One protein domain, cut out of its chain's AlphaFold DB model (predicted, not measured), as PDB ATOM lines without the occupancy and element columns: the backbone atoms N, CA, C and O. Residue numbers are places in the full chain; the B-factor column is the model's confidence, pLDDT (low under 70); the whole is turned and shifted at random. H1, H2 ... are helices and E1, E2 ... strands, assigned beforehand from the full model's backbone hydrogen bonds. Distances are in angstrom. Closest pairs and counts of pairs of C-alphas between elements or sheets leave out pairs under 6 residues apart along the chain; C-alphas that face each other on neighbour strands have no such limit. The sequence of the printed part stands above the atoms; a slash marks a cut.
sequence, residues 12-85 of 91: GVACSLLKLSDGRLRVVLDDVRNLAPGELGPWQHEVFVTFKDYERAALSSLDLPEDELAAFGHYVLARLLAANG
ATOM      1  N   GLY A  12     338.609 328.745 252.129       92.81
ATOM      2  CA  GLY A  12     337.269 328.749 251.566       92.81
ATOM      3  C   GLY A  12     336.963 327.469 250.804       92.81
ATOM      4  O   GLY A  12     337.852 326.679 250.496       92.81
ATOM      5  N   VAL A  13     335.685 327.301 250.478       93.88
ATOM      6  CA  VAL A  13     335.195 326.248 249.588       93.88
ATOM      7  C   VAL A  13     334.535 326.928 248.397       93.88
ATOM      8  O   VAL A  13     333.541 327.640 248.552       93.88
ATOM      9  N   ALA A  14     335.089 326.732 247.206       93.88
ATOM     10  CA  ALA A  14     334.513 327.213 245.962       93.88
ATOM     11  C   ALA A  14     333.551 326.158 245.407       93.88
ATOM     12  O   ALA A  14     333.957 325.039 245.102       93.88
ATOM     13  N   CYS A  15     332.275 326.522 245.259       94.69
ATOM     14  CA  CYS A  15     331.288 325.689 244.577       94.69
ATOM     15  C   CYS A  15     331.185 326.122 243.114       94.69
ATOM     16  O   CYS A  15     330.837 327.271 242.833       94.69
ATOM     17  N   SER A  16     331.456 325.216 242.179       94.38
ATOM     18  CA  SER A  16     331.298 325.470 240.746       94.38
ATOM     19  C   SER A  16     330.346 324.466 240.100       94.38
ATOM     20  O   SER A  16     330.114 323.373 240.618       94.38
ATOM     21  N   LEU A  17     329.746 324.859 238.977       96.00
ATOM     22  CA  LEU A  17     328.772 324.051 238.249       96.00
ATOM     23  C   LEU A  17     329.289 323.766 236.841       96.00
ATOM     24  O   LEU A  17     329.511 324.688 236.054       96.00
ATOM     25  N   LEU A  18     329.421 322.489 236.498       96.44
ATOM     26  CA  LEU A  18     329.835 322.032 235.179       96.44
ATOM     27  C   LEU A  18     328.668 321.353 234.457       96.44
ATOM     28  O   LEU A  18     327.950 320.530 235.022       96.44
ATOM     29  N   LYS A  19     328.486 321.679 233.174       97.62
ATOM     30  CA  LYS A  19     327.568 320.955 232.287       97.62
ATOM     31  C   LYS A  19     328.317 319.768 231.687       97.62
ATOM     32  O   LYS A  19     329.329 319.971 231.021       97.62
ATOM     33  N   LEU A  20     327.823 318.558 231.920       97.25
ATOM     34  CA  LEU A  20     328.417 317.341 231.373       97.25
ATOM     35  C   LEU A  20     327.892 317.056 229.960       97.25
ATOM     36  O   LEU A  20     326.811 317.514 229.577       97.25
ATOM     37  N   SER A  21     328.665 316.298 229.180       97.06
ATOM     38  CA  SER A  21     328.314 315.921 227.803       97.06
ATOM     39  C   SER A  21     327.093 315.002 227.721       97.06
ATOM     40  O   SER A  21     326.393 315.015 226.713       97.06
ATOM     41  N   ASP A  22     326.813 314.250 228.785       96.75
ATOM     42  CA  ASP A  22     325.625 313.398 228.933       96.75
ATOM     43  C   ASP A  22     324.354 314.181 229.319       96.75
ATOM     44  O   ASP A  22     323.282 313.603 229.465       96.75
ATOM     45  N   GLY A  23     324.458 315.505 229.475       96.88
ATOM     46  CA  GLY A  23     323.340 316.382 229.799       96.88
ATOM     47  C   GLY A  23     323.138 316.638 231.292       96.88
ATOM     48  O   GLY A  23     322.430 317.602 231.613       96.88
ATOM     49  N   ARG A  24     323.796 315.891 232.188       98.12
ATOM     50  CA  ARG A  24     323.749 316.104 233.644       98.12
ATOM     51  C   ARG A  24     324.498 317.374 234.067       98.12
ATOM     52  O   ARG A  24     325.189 318.031 233.276       98.12
ATOM     53  N   LEU A  25     324.317 317.756 235.327       98.06
ATOM     54  CA  LEU A  25     325.016 318.865 235.968       98.06
ATOM     55  C   LEU A  25     325.917 318.331 237.075       98.06
ATOM     56  O   LEU A  25     325.465 317.564 237.914       98.06
ATOM     57  N   ARG A  26     327.175 318.759 237.102       96.75
ATOM     58  CA  ARG A  26     328.129 318.414 238.153       96.75
ATOM     59  C   ARG A  26     328.355 319.615 239.048       96.75
ATOM     60  O   ARG A  26     328.812 320.648 238.564       96.75
ATOM     61  N   VAL A  27     328.070 319.469 240.335       96.25
ATOM     62  CA  VAL A  27     328.492 320.431 241.354       96.25
ATOM     63  C   VAL A  27     329.851 319.984 241.871       96.25
ATOM     64  O   VAL A  27     329.998 318.857 242.339       96.25
ATOM     65  N   VAL A  28     330.846 320.850 241.740       94.06
ATOM     66  CA  VAL A  28     332.219 320.633 242.200       94.06
ATOM     67  C   VAL A  28     332.457 321.500 243.423       94.06
ATOM     68  O   VAL A  28     332.036 322.658 243.444       94.06
ATOM     69  N   LEU A  29     333.127 320.941 244.427       94.44
ATOM     70  CA  LEU A  29     333.592 321.676 245.591       94.44
ATOM     71  C   LEU A  29     335.120 321.604 245.617       94.44
ATOM     72  O   LEU A  29     335.694 320.529 245.821       94.44
ATOM     73  N   ASP A  30     335.762 322.756 245.480       93.50
ATOM     74  CA  ASP A  30     337.214 322.912 245.553       93.50
ATOM     75  C   ASP A  30     337.596 323.651 246.828       93.50
ATOM     76  O   ASP A  30     336.947 324.631 247.198       93.50
ATOM     77  N   ASP A  31     338.653 323.196 247.499       93.69
ATOM     78  CA  ASP A  31     339.222 323.966 248.599       93.69
ATOM     79  C   ASP A  31     340.112 325.057 248.004       93.69
ATOM     80  O   ASP A  31     340.917 324.819 247.096       93.69
ATOM     81  N   VAL A  32     339.930 326.279 248.491       94.56
ATOM     82  CA  VAL A  32     340.613 327.467 247.987       94.56
ATOM     83  C   VAL A  32     341.238 328.258 249.128       94.56
ATOM     84  O   VAL A  32     340.736 328.280 250.254       94.56
ATOM     85  N   ARG A  33     342.316 328.972 248.810       94.50
ATOM     86  CA  ARG A  33     343.004 329.882 249.724       94.50
ATOM     87  C   ARG A  33     342.936 331.316 249.216       94.50
ATOM     88  O   ARG A  33     343.215 331.570 248.045       94.50
ATOM     89  N   ASN A  34     342.591 332.253 250.090       93.56
ATOM     90  CA  ASN A  34     342.660 333.680 249.810       93.56
ATOM     91  C   ASN A  34     344.123 334.126 249.869       93.56
ATOM     92  O   ASN A  34     344.805 333.912 250.871       93.56
ATOM     93  N   LEU A  35     344.604 334.757 248.800       91.44
ATOM     94  CA  LEU A  35     345.977 335.258 248.719       91.44
ATOM     95  C   LEU A  35     346.177 336.601 249.444       91.44
ATOM     96  O   LEU A  35     347.315 337.039 249.589       91.44
ATOM     97  N   ALA A  36     345.098 337.232 249.918       88.94
ATOM     98  CA  ALA A  36     345.124 338.397 250.800       88.94
ATOM     99  C   ALA A  36     344.209 338.163 252.024       88.94
ATOM    100  O   ALA A  36     343.075 338.651 252.056       88.94
ATOM    101  N   PRO A  37     344.648 337.368 253.022       81.38
ATOM    102  CA  PRO A  37     343.867 337.108 254.234       81.38
ATOM    103  C   PRO A  37     343.472 338.402 254.957       81.38
ATOM    104  O   PRO A  37     344.280 339.320 255.059       81.38
ATOM    105  N   GLY A  38     342.234 338.478 255.460       81.75
ATOM    106  CA  GLY A  38     341.700 339.697 256.087       81.75
ATOM    107  C   GLY A  38     341.187 340.751 255.096       81.75
ATOM    108  O   GLY A  38     340.526 341.699 255.510       81.75
ATOM    109  N   GLU A  39     341.397 340.562 253.792       84.81
ATOM    110  CA  GLU A  39     340.950 341.481 252.746       84.81
ATOM    111  C   GLU A  39     340.181 340.759 251.625       84.81
ATOM    112  O   GLU A  39     340.145 339.529 251.512       84.81
ATOM    113  N   LEU A  40     339.547 341.551 250.758       82.38
ATOM    114  CA  LEU A  40     339.018 341.057 249.491       82.38
ATOM    115  C   LEU A  40     340.191 340.810 248.535       82.38
ATOM    116  O   LEU A  40     340.817 341.760 248.070       82.38
ATOM    117  N   GLY A  41     340.460 339.546 248.219       84.81
ATOM    118  CA  GLY A  41     341.585 339.151 247.379       84.81
ATOM    119  C   GLY A  41     341.263 338.005 246.421       84.81
ATOM    120  O   GLY A  41     340.177 337.416 246.478       84.81
ATOM    121  N   PRO A  42     342.194 337.697 245.501       91.00
ATOM    122  CA  PRO A  42     342.063 336.551 244.619       91.00
ATOM    123  C   PRO A  42     342.158 335.245 245.412       91.00
ATOM    124  O   PRO A  42     342.925 335.121 246.369       91.00
ATOM    125  N   TRP A  43     341.400 334.253 244.955       93.88
ATOM    126  CA  TRP A  43     341.421 332.902 245.496       93.88
ATOM    127  C   TRP A  43     342.266 331.996 244.610       93.88
ATOM    128  O   TRP A  43     342.138 332.013 243.385       93.88
ATOM    129  N   GLN A  44     343.116 331.195 245.237       94.12
ATOM    130  CA  GLN A  44     343.902 330.165 244.582       94.12
ATOM    131  C   GLN A  44     343.332 328.793 244.926       94.12
ATOM    132  O   GLN A  44     343.033 328.516 246.086       94.12
ATOM    133  N   HIS A  45     343.206 327.932 243.917       91.56
ATOM    134  CA  HIS A  45     342.887 326.523 244.120       91.56
ATOM    135  C   HIS A  45     343.967 325.854 244.974       91.56
ATOM    136  O   HIS A  45     345.152 325.933 244.646       91.56
ATOM    137  N   GLU A  46     343.550 325.175 246.036       87.12
ATOM    138  CA  GLU A  46     344.446 324.467 246.940       87.12
ATOM    139  C   GLU A  46     344.413 322.961 246.667       87.12
ATOM    140  O   GLU A  46     345.408 322.400 246.206       87.12
ATOM    141  N   VAL A  47     343.261 322.316 246.871       80.25
ATOM    142  CA  VAL A  47     343.066 320.880 246.627       80.25
ATOM    143  C   VAL A  47     341.682 320.634 246.021       80.25
ATOM    144  O   VAL A  47     340.676 321.178 246.482       80.25
ATOM    145  N   PHE A  48     341.631 319.761 245.012       70.88
ATOM    146  CA  PHE A  48     340.387 319.253 244.437       70.88
ATOM    147  C   PHE A  48     339.893 318.093 245.298       70.88
ATOM    148  O   PHE A  48     340.610 317.098 245.436       70.88
ATOM    149  N   VAL A  49     338.696 318.193 245.876       73.19
ATOM    150  CA  VAL A  49     338.288 317.231 246.914       73.19
ATOM    151  C   VAL A  49     337.028 316.448 246.550       73.19
ATOM    152  O   VAL A  49     337.044 315.237 246.746       73.19
ATOM    153  N   THR A  50     335.971 317.032 245.961       87.25
ATOM    154  CA  THR A  50     334.770 316.246 245.591       87.25
ATOM    155  C   THR A  50     333.906 316.876 244.499       87.25
ATOM    156  O   THR A  50     333.911 318.086 244.275       87.25
ATOM    157  N   PHE A  51     333.091 316.041 243.851       92.75
ATOM    158  CA  PHE A  51     331.972 316.479 243.025       92.75
ATOM    159  C   PHE A  51     330.763 315.556 243.204       92.75
ATOM    160  O   PHE A  51     330.912 314.399 243.601       92.75
ATOM    161  N   LYS A  52     329.577 316.048 242.847       95.56
ATOM    162  CA  LYS A  52     328.370 315.234 242.697       95.56
ATOM    163  C   LYS A  52     327.642 315.584 241.407       95.56
ATOM    164  O   LYS A  52     327.506 316.757 241.059       95.56
ATOM    165  N   ASP A  53     327.194 314.548 240.707       96.94
ATOM    166  CA  ASP A  53     326.406 314.682 239.488       96.94
ATOM    167  C   ASP A  53     324.920 314.617 239.825       96.94
ATOM    168  O   ASP A  53     324.480 313.751 240.580       96.94
ATOM    169  N   TYR A  54     324.154 315.503 239.209       97.25
ATOM    170  CA  TYR A  54     322.715 315.611 239.343       97.25
ATOM    171  C   TYR A  54     322.057 315.549 237.973       97.25
ATOM    172  O   TYR A  54     322.581 316.067 236.977       97.25
ATOM    173  N   GLU A  55     320.852 314.992 237.944       97.81
ATOM    174  CA  GLU A  55     319.959 315.206 236.817       97.81
ATOM    175  C   GLU A  55     319.680 316.699 236.657       97.81
ATOM    176  O   GLU A  55     319.396 317.414 237.626       97.81
ATOM    177  N   ARG A  56     319.767 317.184 235.414       97.06
ATOM    178  CA  ARG A  56     319.638 318.615 235.113       97.06
ATOM    179  C   ARG A  56     318.325 319.177 235.630       97.06
ATOM    180  O   ARG A  56     318.344 320.244 236.232       97.06
ATOM    181  N   ALA A  57     317.224 318.473 235.361       96.88
ATOM    182  CA  ALA A  57     315.889 318.910 235.741       96.88
ATOM    183  C   ALA A  57     315.805 319.103 237.259       96.88
ATOM    184  O   ALA A  57     315.583 320.230 237.689       96.88
ATOM    185  N   ALA A  58     316.128 318.056 238.027       96.50
ATOM    186  CA  ALA A  58     316.076 318.054 239.488       96.50
ATOM    187  C   ALA A  58     316.894 319.193 240.117       96.50
ATOM    188  O   ALA A  58     316.374 319.955 240.928       96.50
ATOM    189  N   LEU A  59     318.156 319.377 239.703       96.31
ATOM    190  CA  LEU A  59     318.985 320.448 240.266       96.31
ATOM    191  C   LEU A  59     318.510 321.842 239.826       96.31
ATOM    192  O   LEU A  59     318.524 322.774 240.624       96.31
ATOM    193  N   SER A  60     318.075 322.003 238.571       94.94
ATOM    194  CA  SER A  60     317.621 323.303 238.056       94.94
ATOM    195  C   SER A  60     316.312 323.789 238.676       94.94
ATOM    196  O   SER A  60     316.099 324.997 238.758       94.94
ATOM    197  N   SER A  61     315.455 322.868 239.123       96.19
ATOM    198  CA  SER A  61     314.228 323.179 239.856       96.19
ATOM    199  C   SER A  61     314.417 323.190 241.373       96.19
ATOM    200  O   SER A  61     313.457 323.486 242.077       96.19
ATOM    201  N   LEU A  62     315.622 322.866 241.872       94.00
ATOM    202  CA  LEU A  62     315.887 322.580 243.288       94.00
ATOM    203  C   LEU A  62     314.912 321.542 243.875       94.00
ATOM    204  O   LEU A  62     314.604 321.570 245.064       94.00
ATOM    205  N   ASP A  63     314.445 320.614 243.039       96.25
ATOM    206  CA  ASP A  63     313.583 319.498 243.433       96.25
ATOM    207  C   ASP A  63     314.467 318.333 243.885       96.25
ATOM    208  O   ASP A  63     314.636 317.321 243.200       96.25
ATOM    209  N   LEU A  64     315.152 318.558 245.003       96.31
ATOM    210  CA  LEU A  64     316.013 317.584 245.653       96.31
ATOM    211  C   LEU A  64     315.401 317.195 247.001       96.31
ATOM    212  O   LEU A  64     314.803 318.045 247.665       96.31
ATOM    213  N   PRO A  65     315.582 315.939 247.434       96.81
ATOM    214  CA  PRO A  65     315.243 315.530 248.790       96.81
ATOM    215  C   PRO A  65     315.872 316.450 249.852       96.81
ATOM    216  O   PRO A  65     316.979 316.964 249.681       96.81
ATOM    217  N   GLU A  66     315.174 316.668 250.967       97.00
ATOM    218  CA  GLU A  66     315.658 317.555 252.034       97.00
ATOM    219  C   GLU A  66     316.974 317.055 252.653       97.00
ATOM    220  O   GLU A  66     317.871 317.847 252.934       97.00
ATOM    221  N   ASP A  67     317.120 315.739 252.806       96.75
ATOM    222  CA  ASP A  67     318.346 315.097 253.281       96.75
ATOM    223  C   ASP A  67     319.523 315.315 252.323       96.75
ATOM    224  O   ASP A  67     320.651 315.508 252.773       96.75
ATOM    225  N   GLU A  68     319.270 315.373 251.015       96.00
ATOM    226  CA  GLU A  68     320.281 315.709 250.013       96.00
ATOM    227  C   GLU A  68     320.765 317.160 250.154       96.00
ATOM    228  O   GLU A  68     321.970 317.427 250.132       96.00
ATOM    229  N   LEU A  69     319.840 318.105 250.338       95.12
ATOM    230  CA  LEU A  69     320.176 319.514 250.565       95.12
ATOM    231  C   LEU A  69     320.935 319.699 251.887       95.12
ATOM    232  O   LEU A  69     321.940 320.416 251.939       95.12
ATOM    233  N   ALA A  70     320.490 319.017 252.944       96.62
ATOM    234  CA  ALA A  70     321.153 319.018 254.241       96.62
ATOM    235  C   ALA A  70     322.562 318.415 254.155       96.62
ATOM    236  O   ALA A  70     323.508 318.986 254.699       96.62
ATOM    237  N   ALA A  71     322.729 317.309 253.424       94.00
ATOM    238  CA  ALA A  71     324.027 316.689 253.190       94.00
ATOM    239  C   ALA A  71     324.974 317.632 252.439       94.00
ATOM    240  O   ALA A  71     326.138 317.752 252.820       94.00
ATOM    241  N   PHE A  72     324.493 318.356 251.423       94.00
ATOM    242  CA  PHE A  72     325.303 319.356 250.724       94.00
ATOM    243  C   PHE A  72     325.819 320.442 251.681       94.00
ATOM    244  O   PHE A  72     327.022 320.711 251.724       94.00
ATOM    245  N   GLY A  73     324.933 321.020 252.499       94.38
ATOM    246  CA  GLY A  73     325.315 322.009 253.512       94.38
ATOM    247  C   GLY A  73     326.302 321.449 254.541       94.38
ATOM    248  O   GLY A  73     327.304 322.094 254.855       94.38
ATOM    249  N   HIS A  74     326.068 320.220 255.008       94.12
ATOM    250  CA  HIS A  74     326.981 319.511 255.898       94.12
ATOM    251  C   HIS A  74     328.377 319.371 255.280       94.12
ATOM    252  O   HIS A  74     329.363 319.692 255.939       94.12
ATOM    253  N   TYR A  75     328.483 318.949 254.014       91.75
ATOM    254  CA  TYR A  75     329.773 318.799 253.336       91.75
ATOM    255  C   TYR A  75     330.534 320.120 253.217       91.75
ATOM    256  O   TYR A  75     331.742 320.142 253.451       91.75
ATOM    257  N   VAL A  76     329.849 321.221 252.892       94.12
ATOM    258  CA  VAL A  76     330.477 322.551 252.834       94.12
ATOM    259  C   VAL A  76     331.049 322.935 254.202       94.12
ATOM    260  O   VAL A  76     332.210 323.332 254.292       94.12
ATOM    261  N   LEU A  77     330.269 322.773 255.276       94.75
ATOM    262  CA  LEU A  77     330.706 323.111 256.634       94.75
ATOM    263  C   LEU A  77     331.841 322.206 257.123       94.75
ATOM    264  O   LEU A  77     332.833 322.707 257.647       94.75
ATOM    265  N   ALA A  78     331.734 320.893 256.920       92.12
ATOM    266  CA  ALA A  78     332.765 319.936 257.309       92.12
ATOM    267  C   ALA A  78     334.106 320.245 256.632       92.12
ATOM    268  O   ALA A  78     335.151 320.211 257.279       92.12
ATOM    269  N   ARG A  79     334.085 320.620 255.348       90.88
ATOM    270  CA  ARG A  79     335.296 321.003 254.612       90.88
ATOM    271  C   ARG A  79     335.885 322.318 255.092       90.88
ATOM    272  O   ARG A  79     337.092 322.388 255.297       90.88
ATOM    273  N   LEU A  80     335.053 323.328 255.344       92.88
ATOM    274  CA  LEU A  80     335.520 324.577 255.947       92.88
ATOM    275  C   LEU A  80     336.186 324.318 257.303       92.88
ATOM    276  O   LEU A  80     337.277 324.824 257.549       92.88
ATOM    277  N   LEU A  81     335.582 323.498 258.163       93.75
ATOM    278  CA  LEU A  81     336.178 323.125 259.447       93.75
ATOM    279  C   LEU A  81     337.500 322.374 259.257       93.75
ATOM    280  O   LEU A  81     338.484 322.709 259.910       93.75
ATOM    281  N   ALA A  82     337.555 321.410 258.336       90.56
ATOM    282  CA  ALA A  82     338.763 320.636 258.056       90.56
ATOM    283  C   ALA A  82     339.912 321.516 257.542       90.56
ATOM    284  O   ALA A  82     341.015 321.456 258.082       90.56
ATOM    285  N   ALA A  83     339.649 322.386 256.562       90.12
ATOM    286  CA  ALA A  83     340.644 323.292 255.987       90.12
ATOM    287  C   ALA A  83     341.202 324.295 257.013       90.12
ATOM    288  O   ALA A  83     342.334 324.759 256.877       90.12
ATOM    289  N   ASN A  84     340.420 324.610 258.050       91.31
ATOM    290  CA  ASN A  84     340.830 325.470 259.161       91.31
ATOM    291  C   ASN A  84     341.385 324.690 260.371       91.31
ATOM    292  O   ASN A  84     341.683 325.303 261.392       91.31
ATOM    293  N   GLY A  85     341.521 323.359 260.297       90.75
ATOM    294  CA  GLY A  85     341.999 322.536 261.419       90.75
ATOM    295  C   GLY A  85     341.044 322.491 262.620       90.75
ATOM    296  O   GLY A  85     341.464 322.196 263.733       90.75
TER     297      GLY A  85
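Overview. This is residues 12 to 85 of the 91 residues of an uncharacterized protein of Dyella sp. OK004 (UniProt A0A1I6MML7). A strongly twisted, three-stranded antiparallel sheet makes a wall, with one long helix, H2, running along one of its faces. The short helix H1 sits at the end of E3, and residues 65 to 71, of which 66 to 71 belong to H2, stand free. The printed part has 74 residues, with named elements E1, E2, E3, H1 and H2 in that order; the sheet runs E1, E2, E3. The class is mixed, helices and strands, and the whole is loose, with a radius of gyration of the C-alphas of 14.1 A and spans of 39 by 27 by 20 A.

Arrangement. E1, residues 12 to 19, E2, residues 25 to 34, and E3, residues 43 to 54, form a meander, each strand the antiparallel neighbour of the one before. In the hairpin E1 and E2, N 14 and O 30 are 2.8 A apart, within hydrogen-bond range. In the hairpin E2 and E3, N 27 and O 52 are within range at 2.9 A. E2 bends by 51 degrees at residue 31, and E3 by 88 degrees at residue 46. H2, residues 66 to 83, is on the sheet at a height of 10.1 A, over E1 and E2, which gives two layers, a helix on one face of a sheet. It runs along the strands, at 20 degrees to E2 on the local plane. Its closest C-alphas to E1 are those of Leu 80 and Gly 12, 6.3 A apart. H1, residues 56 to 60, is on the same face, over none of the strands, but only just: 2 of its C-alphas fall on E3. H1 and H2 are apart. In H1 and H2 every O i to N i+4 pair is within hydrogen-bond range.

Along the chain. E1 begins at C-alpha 12 (337.269, 328.749, 251.566) and is 22.9 A long; E2 is 26.9 A, E3 26.2 A and H1 5.9 A. H2, 25.9 A, ends at C-alpha 83 (340.644, 323.292, 255.987).

Size, cuts and confidence. The C-alphas farthest apart, of Asp 22 and Gly 38, are 41.1 A apart. The printed part has no cut and no long link, and no printed residue is under 70 in pLDDT.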